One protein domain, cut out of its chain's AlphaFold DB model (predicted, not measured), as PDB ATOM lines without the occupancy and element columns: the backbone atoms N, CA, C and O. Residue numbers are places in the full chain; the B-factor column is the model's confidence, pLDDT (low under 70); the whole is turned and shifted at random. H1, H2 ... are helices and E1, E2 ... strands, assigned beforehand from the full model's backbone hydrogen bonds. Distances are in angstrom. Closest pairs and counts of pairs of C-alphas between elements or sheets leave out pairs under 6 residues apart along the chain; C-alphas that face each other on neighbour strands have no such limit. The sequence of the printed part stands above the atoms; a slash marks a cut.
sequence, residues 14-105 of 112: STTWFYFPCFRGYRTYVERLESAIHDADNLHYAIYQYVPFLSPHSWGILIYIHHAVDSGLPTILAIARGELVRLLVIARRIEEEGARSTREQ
ATOM      1  N   SER A  14      28.411 -22.443 -18.180       91.25
ATOM      2  CA  SER A  14      28.255 -21.680 -16.952       91.25
ATOM      3  C   SER A  14      29.467 -20.777 -16.748       91.25
ATOM      4  O   SER A  14      30.535 -20.997 -17.323       91.25
ATOM      5  N   THR A  15      29.283 -19.733 -15.947       93.31
ATOM      6  CA  THR A  15      30.352 -18.812 -15.565       93.31
ATOM      7  C   THR A  15      30.478 -18.793 -14.057       93.31
ATOM      8  O   THR A  15      29.520 -18.468 -13.359       93.31
ATOM      9  N   THR A  16      31.678 -19.080 -13.565       94.44
ATOM     10  CA  THR A  16      32.008 -18.981 -12.144       94.44
ATOM     11  C   THR A  16      32.996 -17.845 -11.927       94.44
ATOM     12  O   THR A  16      34.025 -17.775 -12.600       94.44
ATOM     13  N   TRP A  17      32.695 -16.960 -10.978       95.88
ATOM     14  CA  TRP A  17      33.568 -15.854 -10.587       95.88
ATOM     15  C   TRP A  17      34.385 -16.245  -9.360       95.88
ATOM     16  O   TRP A  17      33.808 -16.624  -8.342       95.88
ATOM     17  N   PHE A  18      35.707 -16.109  -9.441       95.12
ATOM     18  CA  PHE A  18      36.624 -16.306  -8.320       95.12
ATOM     19  C   PHE A  18      37.232 -14.982  -7.896       95.12
ATOM     20  O   PHE A  18      37.813 -14.266  -8.714       95.12
ATOM     21  N   TYR A  19      37.144 -14.695  -6.604       94.06
ATOM     22  CA  TYR A  19      37.841 -13.586  -5.976       94.06
ATOM     23  C   TYR A  19      38.915 -14.108  -5.021       94.06
ATOM     24  O   TYR A  19      38.611 -14.838  -4.076       94.06
ATOM     25  N   PHE A  20      40.156 -13.694  -5.267       92.69
ATOM     26  CA  PHE A  20      41.326 -14.001  -4.448       92.69
ATOM     27  C   PHE A  20      41.734 -12.745  -3.664       92.69
ATOM     28  O   PHE A  20      42.234 -11.785  -4.268       92.69
ATOM     29  N   PRO A  21      41.472 -12.691  -2.348       88.25
ATOM     30  CA  PRO A  21      41.742 -11.509  -1.539       88.25
ATOM     31  C   PRO A  21      43.242 -11.319  -1.269       88.25
ATOM     32  O   PRO A  21      43.930 -12.203  -0.777       88.25
ATOM     33  N   CYS A  22      43.757 -10.118  -1.518       82.56
ATOM     34  CA  CYS A  22      45.157  -9.761  -1.285       82.56
ATOM     35  C   CYS A  22      45.333  -9.094   0.088       82.56
ATOM     36  O   CYS A  22      45.405  -7.869   0.194       82.56
ATOM     37  N   PHE A  23      45.437  -9.888   1.155       71.44
ATOM     38  CA  PHE A  23      45.532  -9.362   2.526       71.44
ATOM     39  C   PHE A  23      46.907  -8.792   2.914       71.44
ATOM     40  O   PHE A  23      47.015  -8.103   3.925       71.44
ATOM     41  N   ARG A  24      47.975  -9.065   2.147       68.94
ATOM     42  CA  ARG A  24      49.362  -8.758   2.564       68.94
ATOM     43  C   ARG A  24      49.942  -7.444   2.025       68.94
ATOM     44  O   ARG A  24      51.154  -7.263   2.055       68.94
ATOM     45  N   GLY A  25      49.109  -6.522   1.541       68.00
ATOM     46  CA  GLY A  25      49.582  -5.201   1.097       68.00
ATOM     47  C   GLY A  25      50.466  -5.228  -0.158       68.00
ATOM     48  O   GLY A  25      51.313  -4.350  -0.324       68.00
ATOM     49  N   TYR A  26      50.272  -6.232  -1.018       70.19
ATOM     50  CA  TYR A  26      50.925  -6.360  -2.324       70.19
ATOM     51  C   TYR A  26      50.717  -5.099  -3.172       70.19
ATOM     52  O   TYR A  26      49.594  -4.606  -3.300       70.19
ATOM     53  N   ARG A  27      51.807  -4.566  -3.730       74.62
ATOM     54  CA  ARG A  27      51.857  -3.248  -4.373       74.62
ATOM     55  C   ARG A  27      51.804  -3.345  -5.890       74.62
ATOM     56  O   ARG A  27      51.165  -2.501  -6.519       74.62
ATOM     57  N   THR A  28      52.442  -4.350  -6.485       87.12
ATOM     58  CA  THR A  28      52.449  -4.516  -7.946       87.12
ATOM     59  C   THR A  28      51.322  -5.429  -8.422       87.12
ATOM     60  O   THR A  28      50.619  -6.080  -7.643       87.12
ATOM     61  N   TYR A  29      51.069  -5.434  -9.731       88.25
ATOM     62  CA  TYR A  29      50.108  -6.371 -10.309       88.25
ATOM     63  C   TYR A  29      50.659  -7.805 -10.296       88.25
ATOM     64  O   TYR A  29      49.919  -8.731  -9.968       88.25
ATOM     65  N   VAL A  30      51.965  -7.972 -10.541       92.69
ATOM     66  CA  VAL A  30      52.681  -9.255 -10.435       92.69
ATOM     67  C   VAL A  30      52.554  -9.857  -9.035       92.69
ATOM     68  O   VAL A  30      52.123 -10.998  -8.903       92.69
ATOM     69  N   GLU A  31      52.826  -9.076  -7.990       91.62
ATOM     70  CA  GLU A  31      52.725  -9.527  -6.596       91.62
ATOM     71  C   GLU A  31      51.303  -9.990  -6.230       91.62
ATOM     72  O   GLU A  31      51.115 -10.994  -5.539       91.62
ATOM     73  N   ARG A  32      50.276  -9.287  -6.725       91.31
ATOM     74  CA  ARG A  32      48.873  -9.673  -6.513       91.31
ATOM     75  C   ARG A  32      48.516 -10.982  -7.221       91.31
ATOM     76  O   ARG A  32      47.766 -11.781  -6.668       91.31
ATOM     77  N   LEU A  33      49.052 -11.219  -8.418       94.31
ATOM     78  CA  LEU A  33      48.854 -12.477  -9.144       94.31
ATOM     79  C   LEU A  33      49.574 -13.649  -8.469       94.31
ATOM     80  O   LEU A  33      49.002 -14.729  -8.368       94.31
ATOM     81  N   GLU A  34      50.786 -13.437  -7.956       93.81
ATOM     82  CA  GLU A  34      51.507 -14.444  -7.165       93.81
ATOM     83  C   GLU A  34      50.734 -14.826  -5.898       93.81
ATOM     84  O   GLU A  34      50.592 -16.015  -5.607       93.81
ATOM     85  N   SER A  35      50.166 -13.837  -5.191       92.69
ATOM     86  CA  SER A  35      49.258 -14.097  -4.067       92.69
ATOM     87  C   SER A  35      48.052 -14.910  -4.505       92.69
ATOM     88  O   SER A  35      47.762 -15.926  -3.890       92.69
ATOM     89  N   ALA A  36      47.377 -14.514  -5.585       94.12
ATOM     90  CA  ALA A  36      46.179 -15.206  -6.047       94.12
ATOM     91  C   ALA A  36      46.454 -16.673  -6.421       94.12
ATOM     92  O   ALA A  36      45.626 -17.537  -6.153       94.12
ATOM     93  N   ILE A  37      47.622 -16.978  -7.003       95.44
ATOM     94  CA  ILE A  37      48.037 -18.362  -7.287       95.44
ATOM     95  C   ILE A  37      48.244 -19.133  -5.982       95.44
ATOM     96  O   ILE A  37      47.751 -20.251  -5.849       95.44
ATOM     97  N   HIS A  38      48.934 -18.534  -5.009       93.94
ATOM     98  CA  HIS A  38      49.105 -19.136  -3.691       93.94
ATOM     99  C   HIS A  38      47.756 -19.381  -3.002       93.94
ATOM    100  O   HIS A  38      47.534 -20.449  -2.440       93.94
ATOM    101  N   ASP A  39      46.836 -18.428  -3.084       93.19
ATOM    102  CA  ASP A  39      45.499 -18.529  -2.511       93.19
ATOM    103  C   ASP A  39      44.661 -19.605  -3.218       93.19
ATOM    104  O   ASP A  39      43.954 -20.363  -2.555       93.19
ATOM    105  N   ALA A  40      44.791 -19.761  -4.540       93.50
ATOM    106  CA  ALA A  40      44.185 -20.866  -5.283       93.50
ATOM    107  C   ALA A  40      44.718 -22.232  -4.820       93.50
ATOM    108  O   ALA A  40      43.927 -23.150  -4.602       93.50
ATOM    109  N   ASP A  41      46.032 -22.347  -4.610       93.56
ATOM    110  CA  ASP A  41      46.687 -23.574  -4.135       93.56
ATOM    111  C   ASP A  41      46.294 -23.937  -2.691       93.56
ATOM    112  O   ASP A  41      46.308 -25.111  -2.323       93.56
ATOM    113  N   ASN A  42      45.898 -22.946  -1.883       93.12
ATOM    114  CA  ASN A  42      45.492 -23.120  -0.483       93.12
ATOM    115  C   ASN A  42      43.975 -23.011  -0.256       93.12
ATOM    116  O   ASN A  42      43.527 -22.971   0.888       93.12
ATOM    117  N   LEU A  43      43.174 -22.987  -1.324       91.38
ATOM    118  CA  LEU A  43      41.709 -22.891  -1.269       91.38
ATOM    119  C   LEU A  43      41.172 -21.635  -0.550       91.38
ATOM    120  O   LEU A  43      40.096 -21.652   0.047       91.38
ATOM    121  N   HIS A  44      41.906 -20.526  -0.623       91.69
ATOM    122  CA  HIS A  44      41.535 -19.236  -0.046       91.69
ATOM    123  C   HIS A  44      40.903 -18.315  -1.094       91.69
ATOM    124  O   HIS A  44      41.515 -17.376  -1.591       91.69
ATOM    125  N   TYR A  45      39.644 -18.568  -1.436       92.38
ATOM    126  CA  TYR A  45      38.924 -17.769  -2.425       92.38
ATOM    127  C   TYR A  45      37.441 -17.645  -2.085       92.38
ATOM    128  O   TYR A  45      36.875 -18.459  -1.357       92.38
ATOM    129  N   ALA A  46      36.794 -16.633  -2.660       92.25
ATOM    130  CA  ALA A  46      35.342 -16.516  -2.681       92.25
ATOM    131  C   ALA A  46      34.808 -16.844  -4.080       92.25
ATOM    132  O   ALA A  46      35.389 -16.427  -5.085       92.25
ATOM    133  N   ILE A  47      33.695 -17.578  -4.131       93.56
ATOM    134  CA  ILE A  47      32.997 -17.930  -5.370       93.56
ATOM    135  C   ILE A  47      31.705 -17.128  -5.464       93.56
ATOM    136  O   ILE A  47      30.936 -17.081  -4.503       93.56
ATOM    137  N   TYR A  48      31.430 -16.573  -6.642       88.81
ATOM    138  CA  TYR A  48      30.160 -15.922  -6.941       88.81
ATOM    139  C   TYR A  48      29.529 -16.501  -8.209       88.81
ATOM    140  O   TYR A  48      30.206 -16.756  -9.206       88.81
ATOM    141  N   GLN A  49      28.207 -16.685  -8.168       79.31
ATOM    142  CA  GLN A  49      27.405 -17.105  -9.328       79.31
ATOM    143  C   GLN A  49      27.133 -15.949 -10.303       79.31
ATOM    144  O   GLN A  49      26.822 -16.168 -11.469       79.31
ATOM    145  N   TYR A  50      27.279 -14.712  -9.829       83.19
ATOM    146  CA  TYR A  50      27.099 -13.485 -10.598       83.19
ATOM    147  C   TYR A  50      28.300 -12.570 -10.374       83.19
ATOM    148  O   TYR A  50      29.041 -12.755  -9.409       83.19
ATOM    149  N   VAL A  51      28.469 -11.567 -11.237       84.69
ATOM    150  CA  VAL A  51      29.517 -10.551 -11.077       84.69
ATOM    151  C   VAL A  51      29.382  -9.915  -9.685       84.69
ATOM    152  O   VAL A  51      28.348  -9.298  -9.410       84.69
ATOM    153  N   PRO A  52      30.377 -10.048  -8.791       83.19
ATOM    154  CA  PRO A  52      30.277  -9.457  -7.467       83.19
ATOM    155  C   PRO A  52      30.425  -7.936  -7.541       83.19
ATOM    156  O   PRO A  52      31.297  -7.414  -8.239       83.19
ATOM    157  N   PHE A  53      29.621  -7.215  -6.758       83.94
ATOM    158  CA  PHE A  53      29.910  -5.817  -6.451       83.94
ATOM    159  C   PHE A  53      31.030  -5.770  -5.408       83.94
ATOM    160  O   PHE A  53      30.812  -6.056  -4.231       83.94
ATOM    161  N   LEU A  54      32.243  -5.440  -5.847       79.62
ATOM    162  CA  LEU A  54      33.389  -5.258  -4.962       79.62
ATOM    163  C   LEU A  54      33.506  -3.782  -4.565       79.62
ATOM    164  O   LEU A  54      33.411  -2.891  -5.408       79.62
ATOM    165  N   SER A  55      33.752  -3.521  -3.277       78.62
ATOM    166  CA  SER A  55      34.101  -2.176  -2.798       78.62
ATOM    167  C   SER A  55      35.318  -1.653  -3.573       78.62
ATOM    168  O   SER A  55      36.233  -2.443  -3.820       78.62
ATOM    169  N   PRO A  56      35.415  -0.345  -3.881       72.31
ATOM    170  CA  PRO A  56      36.632   0.255  -4.442       72.31
ATOM    171  C   PRO A  56      37.887   0.028  -3.581       72.31
ATOM    172  O   PRO A  56      39.006   0.126  -4.071       72.31
ATOM    173  N   HIS A  57      37.694  -0.293  -2.299       74.75
ATOM    174  CA  HIS A  57      38.751  -0.618  -1.341       74.75
ATOM    175  C   HIS A  57      39.081  -2.118  -1.293       74.75
ATOM    176  O   HIS A  57      39.898  -2.540  -0.479       74.75
ATOM    177  N   SER A  58      38.426  -2.942  -2.114       75.19
ATOM    178  CA  SER A  58      38.714  -4.375  -2.178       75.19
ATOM    179  C   SER A  58      40.059  -4.571  -2.862       75.19
ATOM    180  O   SER A  58      40.248  -4.185  -4.015       75.19
ATOM    181  N   TRP A  59      40.993  -5.206  -2.165       80.38
ATOM    182  CA  TRP A  59      42.306  -5.539  -2.706       80.38
ATOM    183  C   TRP A  59      42.339  -7.024  -3.036       80.38
ATOM    184  O   TRP A  59      42.164  -7.862  -2.158       80.38
ATOM    185  N   GLY A  60      42.503  -7.371  -4.309       87.94
ATOM    186  CA  GLY A  60      42.495  -8.763  -4.752       87.94
ATOM    187  C   GLY A  60      42.525  -8.911  -6.265       87.94
ATOM    188  O   GLY A  60      42.649  -7.923  -6.994       87.94
ATOM    189  N   ILE A  61      42.385 -10.153  -6.715       91.56
ATOM    190  CA  ILE A  61      42.227 -10.518  -8.121       91.56
ATOM    191  C   ILE A  61      40.847 -11.150  -8.300       91.56
ATOM    192  O   ILE A  61      40.518 -12.127  -7.634       91.56
ATOM    193  N   LEU A  62      40.041 -10.576  -9.193       93.19
ATOM    194  CA  LEU A  62      38.768 -11.142  -9.634       93.19
ATOM    195  C   LEU A  62      38.956 -11.714 -11.041       93.19
ATOM    196  O   LEU A  62      39.370 -10.986 -11.943       93.19
ATOM    197  N   ILE A  63      38.627 -12.988 -11.231       94.44
ATOM    198  CA  ILE A  63      38.585 -13.641 -12.545       94.44
ATOM    199  C   ILE A  63      37.255 -14.367 -12.732       94.44
ATOM    200  O   ILE A  63      36.609 -14.760 -11.762       94.44
ATOM    201  N   TYR A  64      36.854 -14.556 -13.984       94.69
ATOM    202  CA  TYR A  64      35.699 -15.367 -14.353       94.69
ATOM    203  C   TYR A  64      36.152 -16.525 -15.229       94.69
ATOM    204  O   TYR A  64      37.034 -16.367 -16.071       94.69
ATOM    205  N   ILE A  65      35.543 -17.687 -15.021       95.19
ATOM    206  CA  ILE A  65      35.856 -18.913 -15.745       95.19
ATOM    207  C   ILE A  65      34.585 -19.433 -16.386       95.19
ATOM    208  O   ILE A  65      33.601 -19.700 -15.694       95.19
ATOM    209  N   HIS A  66      34.628 -19.589 -17.705       93.25
ATOM    210  CA  HIS A  66      33.613 -20.318 -18.448       93.25
ATOM    211  C   HIS A  66      33.927 -21.809 -18.398       93.25
ATOM    212  O   HIS A  66      35.061 -22.221 -18.642       93.25
ATOM    213  N   HIS A  67      32.927 -22.618 -18.076       91.69
ATOM    214  CA  HIS A  67      33.068 -24.065 -17.975       91.69
ATOM    215  C   HIS A  67      31.757 -24.762 -18.346       91.69
ATOM    216  O   HIS A  67      30.699 -24.130 -18.400       91.69
ATOM    217  N   ALA A  68      31.816 -26.069 -18.595       90.88
ATOM    218  CA  ALA A  68      30.612 -26.866 -18.810       90.88
ATOM    219  C   ALA A  68      29.777 -26.927 -17.518       90.88
ATOM    220  O   ALA A  68      30.331 -26.887 -16.415       90.88
ATOM    221  N   VAL A  69      28.448 -26.994 -17.634       88.31
ATOM    222  CA  VAL A  69      27.528 -26.921 -16.475       88.31
ATOM    223  C   VAL A  69      27.771 -28.037 -15.450       88.31
ATOM    224  O   VAL A  69      27.558 -27.840 -14.259       88.31
ATOM    225  N   ASP A  70      28.269 -29.180 -15.901       90.19
ATOM    226  CA  ASP A  70      28.596 -30.370 -15.115       90.19
ATOM    227  C   ASP A  70      30.031 -30.375 -14.549       90.19
ATOM    228  O   ASP A  70      30.430 -31.320 -13.865       90.19
ATOM    229  N   SER A  71      30.824 -29.325 -14.796       91.19
ATOM    230  CA  SER A  71      32.197 -29.258 -14.293       91.19
ATOM    231  C   SER A  71      32.223 -29.130 -12.770       91.19
ATOM    232  O   SER A  71      31.675 -28.192 -12.196       91.19
ATOM    233  N   GLY A  72      32.921 -30.052 -12.106       93.81
ATOM    234  CA  GLY A  72      33.153 -29.975 -10.667       93.81
ATOM    235  C   GLY A  72      34.065 -28.808 -10.280       93.81
ATOM    236  O   GLY A  72      34.959 -28.421 -11.036       93.81
ATOM    237  N   LEU A  73      33.897 -28.292  -9.058       92.31
ATOM    238  CA  LEU A  73      34.707 -27.188  -8.532       92.31
ATOM    239  C   LEU A  73      36.233 -27.396  -8.664       92.31
ATOM    240  O   LEU A  73      36.897 -26.444  -9.064       92.31
ATOM    241  N   PRO A  74      36.812 -28.592  -8.417       94.38
ATOM    242  CA  PRO A  74      38.250 -28.805  -8.609       94.38
ATOM    243  C   PRO A  74      38.716 -28.544 -10.047       94.38
ATOM    244  O   PRO A  74      39.765 -27.941 -10.256       94.38
ATOM    245  N   THR A  75      37.915 -28.944 -11.039       95.38
ATOM    246  CA  THR A  75      38.196 -28.692 -12.458       95.38
ATOM    247  C   THR A  75      38.146 -27.201 -12.756       95.38
ATOM    248  O   THR A  75      39.065 -26.659 -13.363       95.38
ATOM    249  N   ILE A  76      37.099 -26.519 -12.286       95.44
ATOM    250  CA  ILE A  76      36.933 -25.080 -12.502       95.44
ATOM    251  C   ILE A  76      38.090 -24.308 -11.846       95.44
ATOM    252  O   ILE A  76      38.662 -23.409 -12.462       95.44
ATOM    253  N   LEU A  77      38.487 -24.689 -10.629       95.38
ATOM    254  CA  LEU A  77      39.608 -24.082  -9.915       95.38
ATOM    255  C   LEU A  77      40.948 -24.333 -10.622       95.38
ATOM    256  O   LEU A  77      41.780 -23.431 -10.681       95.38
ATOM    257  N   ALA A  78      41.159 -25.518 -11.198       96.00
ATOM    258  CA  ALA A  78      42.358 -25.802 -11.985       96.00
ATOM    259  C   ALA A  78      42.459 -24.888 -13.219       96.00
ATOM    260  O   ALA A  78      43.541 -24.373 -13.513       96.00
ATOM    261  N   ILE A  79      41.334 -24.626 -13.895       96.31
ATOM    262  CA  ILE A  79      41.269 -23.659 -15.003       96.31
ATOM    263  C   ILE A  79      41.566 -22.245 -14.484       96.31
ATOM    264  O   ILE A  79      42.413 -21.553 -15.045       96.31
ATOM    265  N   ALA A  80      40.940 -21.841 -13.371       96.38
ATOM    266  CA  ALA A  80      41.167 -20.546 -12.729       96.38
ATOM    267  C   ALA A  80      42.652 -20.314 -12.410       96.38
ATOM    268  O   ALA A  80      43.228 -19.287 -12.769       96.38
ATOM    269  N   ARG A  81      43.301 -21.310 -11.801       96.94
ATOM    270  CA  ARG A  81      44.732 -21.298 -11.499       96.94
ATOM    271  C   ARG A  81      45.583 -21.186 -12.764       96.94
ATOM    272  O   ARG A  81      46.546 -20.420 -12.783       96.94
ATOM    273  N   GLY A  82      45.248 -21.937 -13.814       97.25
ATOM    274  CA  GLY A  82      45.929 -21.857 -15.108       97.25
ATOM    275  C   GLY A  82      45.891 -20.445 -15.697       97.25
ATOM    276  O   GLY A  82      46.923 -19.923 -16.124       97.25
ATOM    277  N   GLU A  83      44.732 -19.788 -15.629       96.56
ATOM    278  CA  GLU A  83      44.578 -18.399 -16.068       96.56
ATOM    279  C   GLU A  83      45.399 -17.419 -15.224       96.56
ATOM    280  O   GLU A  83      46.059 -16.544 -15.784       96.56
ATOM    281  N   LEU A  84      45.449 -17.590 -13.899       96.81
ATOM    282  CA  LEU A  84      46.302 -16.763 -13.039       96.81
ATOM    283  C   LEU A  84      47.788 -16.888 -13.408       96.81
ATOM    284  O   LEU A  84      48.486 -15.877 -13.495       96.81
ATOM    285  N   VAL A  85      48.272 -18.105 -13.682       97.81
ATOM    286  CA  VAL A  85      49.657 -18.339 -14.127       97.81
ATOM    287  C   VAL A  85      49.920 -17.669 -15.476       97.81
ATOM    288  O   VAL A  85      50.944 -17.007 -15.650       97.81
ATOM    289  N   ARG A  86      48.990 -17.790 -16.429       97.25
ATOM    290  CA  ARG A  86      49.096 -17.132 -17.738       97.25
ATOM    291  C   ARG A  86      49.157 -15.610 -17.591       97.25
ATOM    292  O   ARG A  86      50.012 -14.971 -18.204       97.25
ATOM    293  N   LEU A  87      48.289 -15.036 -16.759       95.94
ATOM    294  CA  LEU A  87      48.273 -13.605 -16.458       95.94
ATOM    295  C   LEU A  87      49.570 -13.153 -15.784       95.94
ATOM    296  O   LEU A  87      50.077 -12.091 -16.132       95.94
ATOM    297  N   LEU A  88      50.143 -13.957 -14.885       96.31
ATOM    298  CA  LEU A  88      51.424 -13.653 -14.240       96.31
ATOM    299  C   LEU A  88      52.562 -13.553 -15.260       96.31
ATOM    300  O   LEU A  88      53.356 -12.614 -15.208       96.31
ATOM    301  N   VAL A  89      52.628 -14.490 -16.210       97.31
ATOM    302  CA  VAL A  89      53.628 -14.458 -17.292       97.31
ATOM    303  C   VAL A  89      53.477 -13.190 -18.137       97.31
ATOM    304  O   VAL A  89      54.468 -12.520 -18.425       97.31
ATOM    305  N   ILE A  90      52.242 -12.828 -18.496       95.81
ATOM    306  CA  ILE A  90      51.952 -11.606 -19.260       95.81
ATOM    307  C   ILE A  90      52.341 -10.357 -18.457       95.81
ATOM    308  O   ILE A  90      53.014  -9.477 -18.986       95.81
ATOM    309  N   ALA A  91      51.956 -10.289 -17.183       94.19
ATOM    310  CA  ALA A  91      52.229  -9.154 -16.309       94.19
ATOM    311  C   ALA A  91      53.732  -8.902 -16.148       94.19
ATOM    312  O   ALA A  91      54.179  -7.770 -16.312       94.19
ATOM    313  N   ARG A  92      54.521  -9.960 -15.916       95.06
ATOM    314  CA  ARG A  92      55.985  -9.858 -15.824       95.06
ATOM    315  C   ARG A  92      56.595  -9.310 -17.109       95.06
ATOM    316  O   ARG A  92      57.417  -8.404 -17.056       95.06
ATOM    317  N   ARG A  93      56.138  -9.796 -18.266       94.25
ATOM    318  CA  ARG A  93      56.607  -9.302 -19.564       94.25
ATOM    319  C   ARG A  93      56.299  -7.814 -19.762       94.25
ATOM    320  O   ARG A  93      57.163  -7.076 -20.221       94.25
ATOM    321  N   ILE A  94      55.099  -7.369 -19.387       92.25
ATOM    322  CA  ILE A  94      54.708  -5.955 -19.472       92.25
ATOM    323  C   ILE A  94      55.575  -5.087 -18.549       92.25
ATOM    324  O   ILE A  94      56.046  -4.032 -18.974       92.25
ATOM    325  N   GLU A  95      55.815  -5.515 -17.306       89.69
ATOM    326  CA  GLU A  95      56.682  -4.783 -16.372       89.69
ATOM    327  C   GLU A  95      58.136  -4.705 -16.882       89.69
ATOM    328  O   GLU A  95      58.761  -3.645 -16.807       89.69
ATOM    329  N   GLU A  96      58.660  -5.781 -17.480       87.56
ATOM    330  CA  GLU A  96      59.994  -5.809 -18.096       87.56
ATOM    331  C   GLU A  96      60.110  -4.878 -19.313       87.56
ATOM    332  O   GLU A  96      61.081  -4.124 -19.431       87.56
ATOM    333  N   GLU A  97      59.130  -4.907 -20.219       88.75
ATOM    334  CA  GLU A  97      59.080  -4.039 -21.400       88.75
ATOM    335  C   GLU A  97      58.941  -2.559 -20.992       88.75
ATOM    336  O   GLU A  97      59.655  -1.698 -21.517       88.75
ATOM    337  N   GLY A  98      58.112  -2.259 -19.986       81.00
ATOM    338  CA  GLY A  98      57.978  -0.918 -19.411       81.00
ATOM    339  C   GLY A  98      59.271  -0.404 -18.766       81.00
ATOM    340  O   GLY A  98      59.659   0.755 -18.961       81.00
ATOM    341  N   ALA A  99      59.991  -1.271 -18.049       76.62
ATOM    342  CA  ALA A  99      61.279  -0.933 -17.445       76.62
ATOM    343  C   ALA A  99      62.376  -0.675 -18.495       76.62
ATOM    344  O   ALA A  99      63.195   0.230 -18.313       76.62
ATOM    345  N   ARG A 100      62.392  -1.428 -19.606       74.44
ATOM    346  CA  ARG A 100      63.319  -1.199 -20.732       74.44
ATOM    347  C   ARG A 100      63.049   0.135 -21.425       74.44
ATOM    348  O   ARG A 100      63.976   0.925 -21.569       74.44
ATOM    349  N   SER A 101      61.787   0.421 -21.746       73.44
ATOM    350  CA  SER A 101      61.374   1.682 -22.382       73.44
ATOM    351  C   SER A 101      61.741   2.909 -21.534       73.44
ATOM    352  O   SER A 101      62.292   3.889 -22.034       73.44
ATOM    353  N   THR A 102      61.541   2.825 -20.213       73.38
ATOM    354  CA  THR A 102      61.890   3.911 -19.282       73.38
ATOM    355  C   THR A 102      63.405   4.146 -19.223       73.38
ATOM    356  O   THR A 102      63.858   5.290 -19.182       73.38
ATOM    357  N   ARG A 103      64.212   3.075 -19.257       66.00
ATOM    358  CA  ARG A 103      65.680   3.178 -19.301       66.00
ATOM    359  C   ARG A 103      66.166   3.804 -20.604       66.00
ATOM    360  O   ARG A 103      67.003   4.700 -20.556       66.00
ATOM    361  N   GLU A 104      65.624   3.391 -21.742       66.31
ATOM    362  CA  GLU A 104      65.987   3.949 -23.050       66.31
ATOM    363  C   GLU A 104      65.634   5.439 -23.156       66.31
ATOM    364  O   GLU A 104      66.455   6.225 -23.627       66.31
ATOM    365  N   GLN A 105      64.483   5.862 -22.619       61.28
ATOM    366  CA  GLN A 105      64.110   7.281 -22.544       61.28
ATOM    367  C   GLN A 105      65.017   8.093 -21.609       61.28
ATOM    368  O   GLN A 105      65.326   9.242 -21.910       61.28
TER     369      GLN A 105
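Overview. This is residues 14 to 105 of the 112 residues of an uncharacterized protein of Aspergillus sclerotioniger CBS 115572 (UniProt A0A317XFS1). A small antiparallel sheet of three strands has two helices packed over one face, and the second helix, H2, is so long that its last part, residues 96 to 105, sticks out from the body as an arm. H1 and H2 run opposite ways over E1 and E3, while the short strand E2 forms one edge of the sheet. The printed part has 92 residues, with E1, H1, E2, E3 and H2 in this order along the chain, and the sheet's order is E2, E1, E3. The class is mixed, helices and strands, in two layers, the helices on one face of the sheet. The whole is only just loose, close to compact, with a radius of gyration of the C-alphas of 14.8 A, and it is elongated, spanning 52 by 26 by 23 A.

Along the chain. E1 is residues 14 to 21, 22.9 A long from first to last C-alpha, and begins at C-alpha 14 at (28.255, -21.680, -16.952). H1 is residues 29 to 41, 18.6 A long. E2 is residues 46 to 48, 6.7 A long. E3 is residues 60 to 68, 25.8 A long, and begins at C-alpha 60 at (42.495, -8.763, -4.752). H2 is residues 73 to 105, 47.4 A long, and ends at C-alpha 105 at (64.110, 7.281, -22.544).

Arrangement. E1 is the inner strand. It is antiparallel to E3, at 159 degrees between directions, with N 16 and O 65 within hydrogen-bond range at 2.9 A and N 63 and O 18 at 2.9 A. On its other side E2 is antiparallel to it at 150 degrees, with N 19 and O 46 within hydrogen-bond range at 2.9 A. E2 and E3 are apart. H1 is on the sheet at a height of 8.1 A, over E1 and only just over E3, where 3 of its C-alphas fall; it runs across the strands, at 69 degrees to E1 on the local plane. The closest C-alphas of H1 and E1 are those of Ala 36 and Phe 20, 5.2 A apart. H2 is on the same face at a height of 7.0 A, over E1 and E3, and runs slantwise to the strands, at 53 degrees to E1 on the local plane. The closest C-alphas of H2 and E3 are those of Ala 80 and Ile 65, 6.3 A apart. With its residues 77 to 92 alone H2 touches H1, at a shallow tilt of 18 degrees, opposite ways; the closest C-alphas are those of Leu 33 and Leu 88, 5.8 A apart. In H1 and H2 every O i to N i+4 pair is within hydrogen-bond range.

Size, cuts and confidence. The two C-alphas farthest apart are those of Asp 70 and Gln 105, 52.3 A. Without residues 96 to 105, which stand free, the body spans 37 by 27 by 22 A. The printed part has no cut. The link from E2 to E3, 11 residues, is long; those from H1 to E2 and from E3 to H2 are tight. The mean pLDDT of the printed part is 88.4, and residues 24 to 25 and 103 to 105 are under 70.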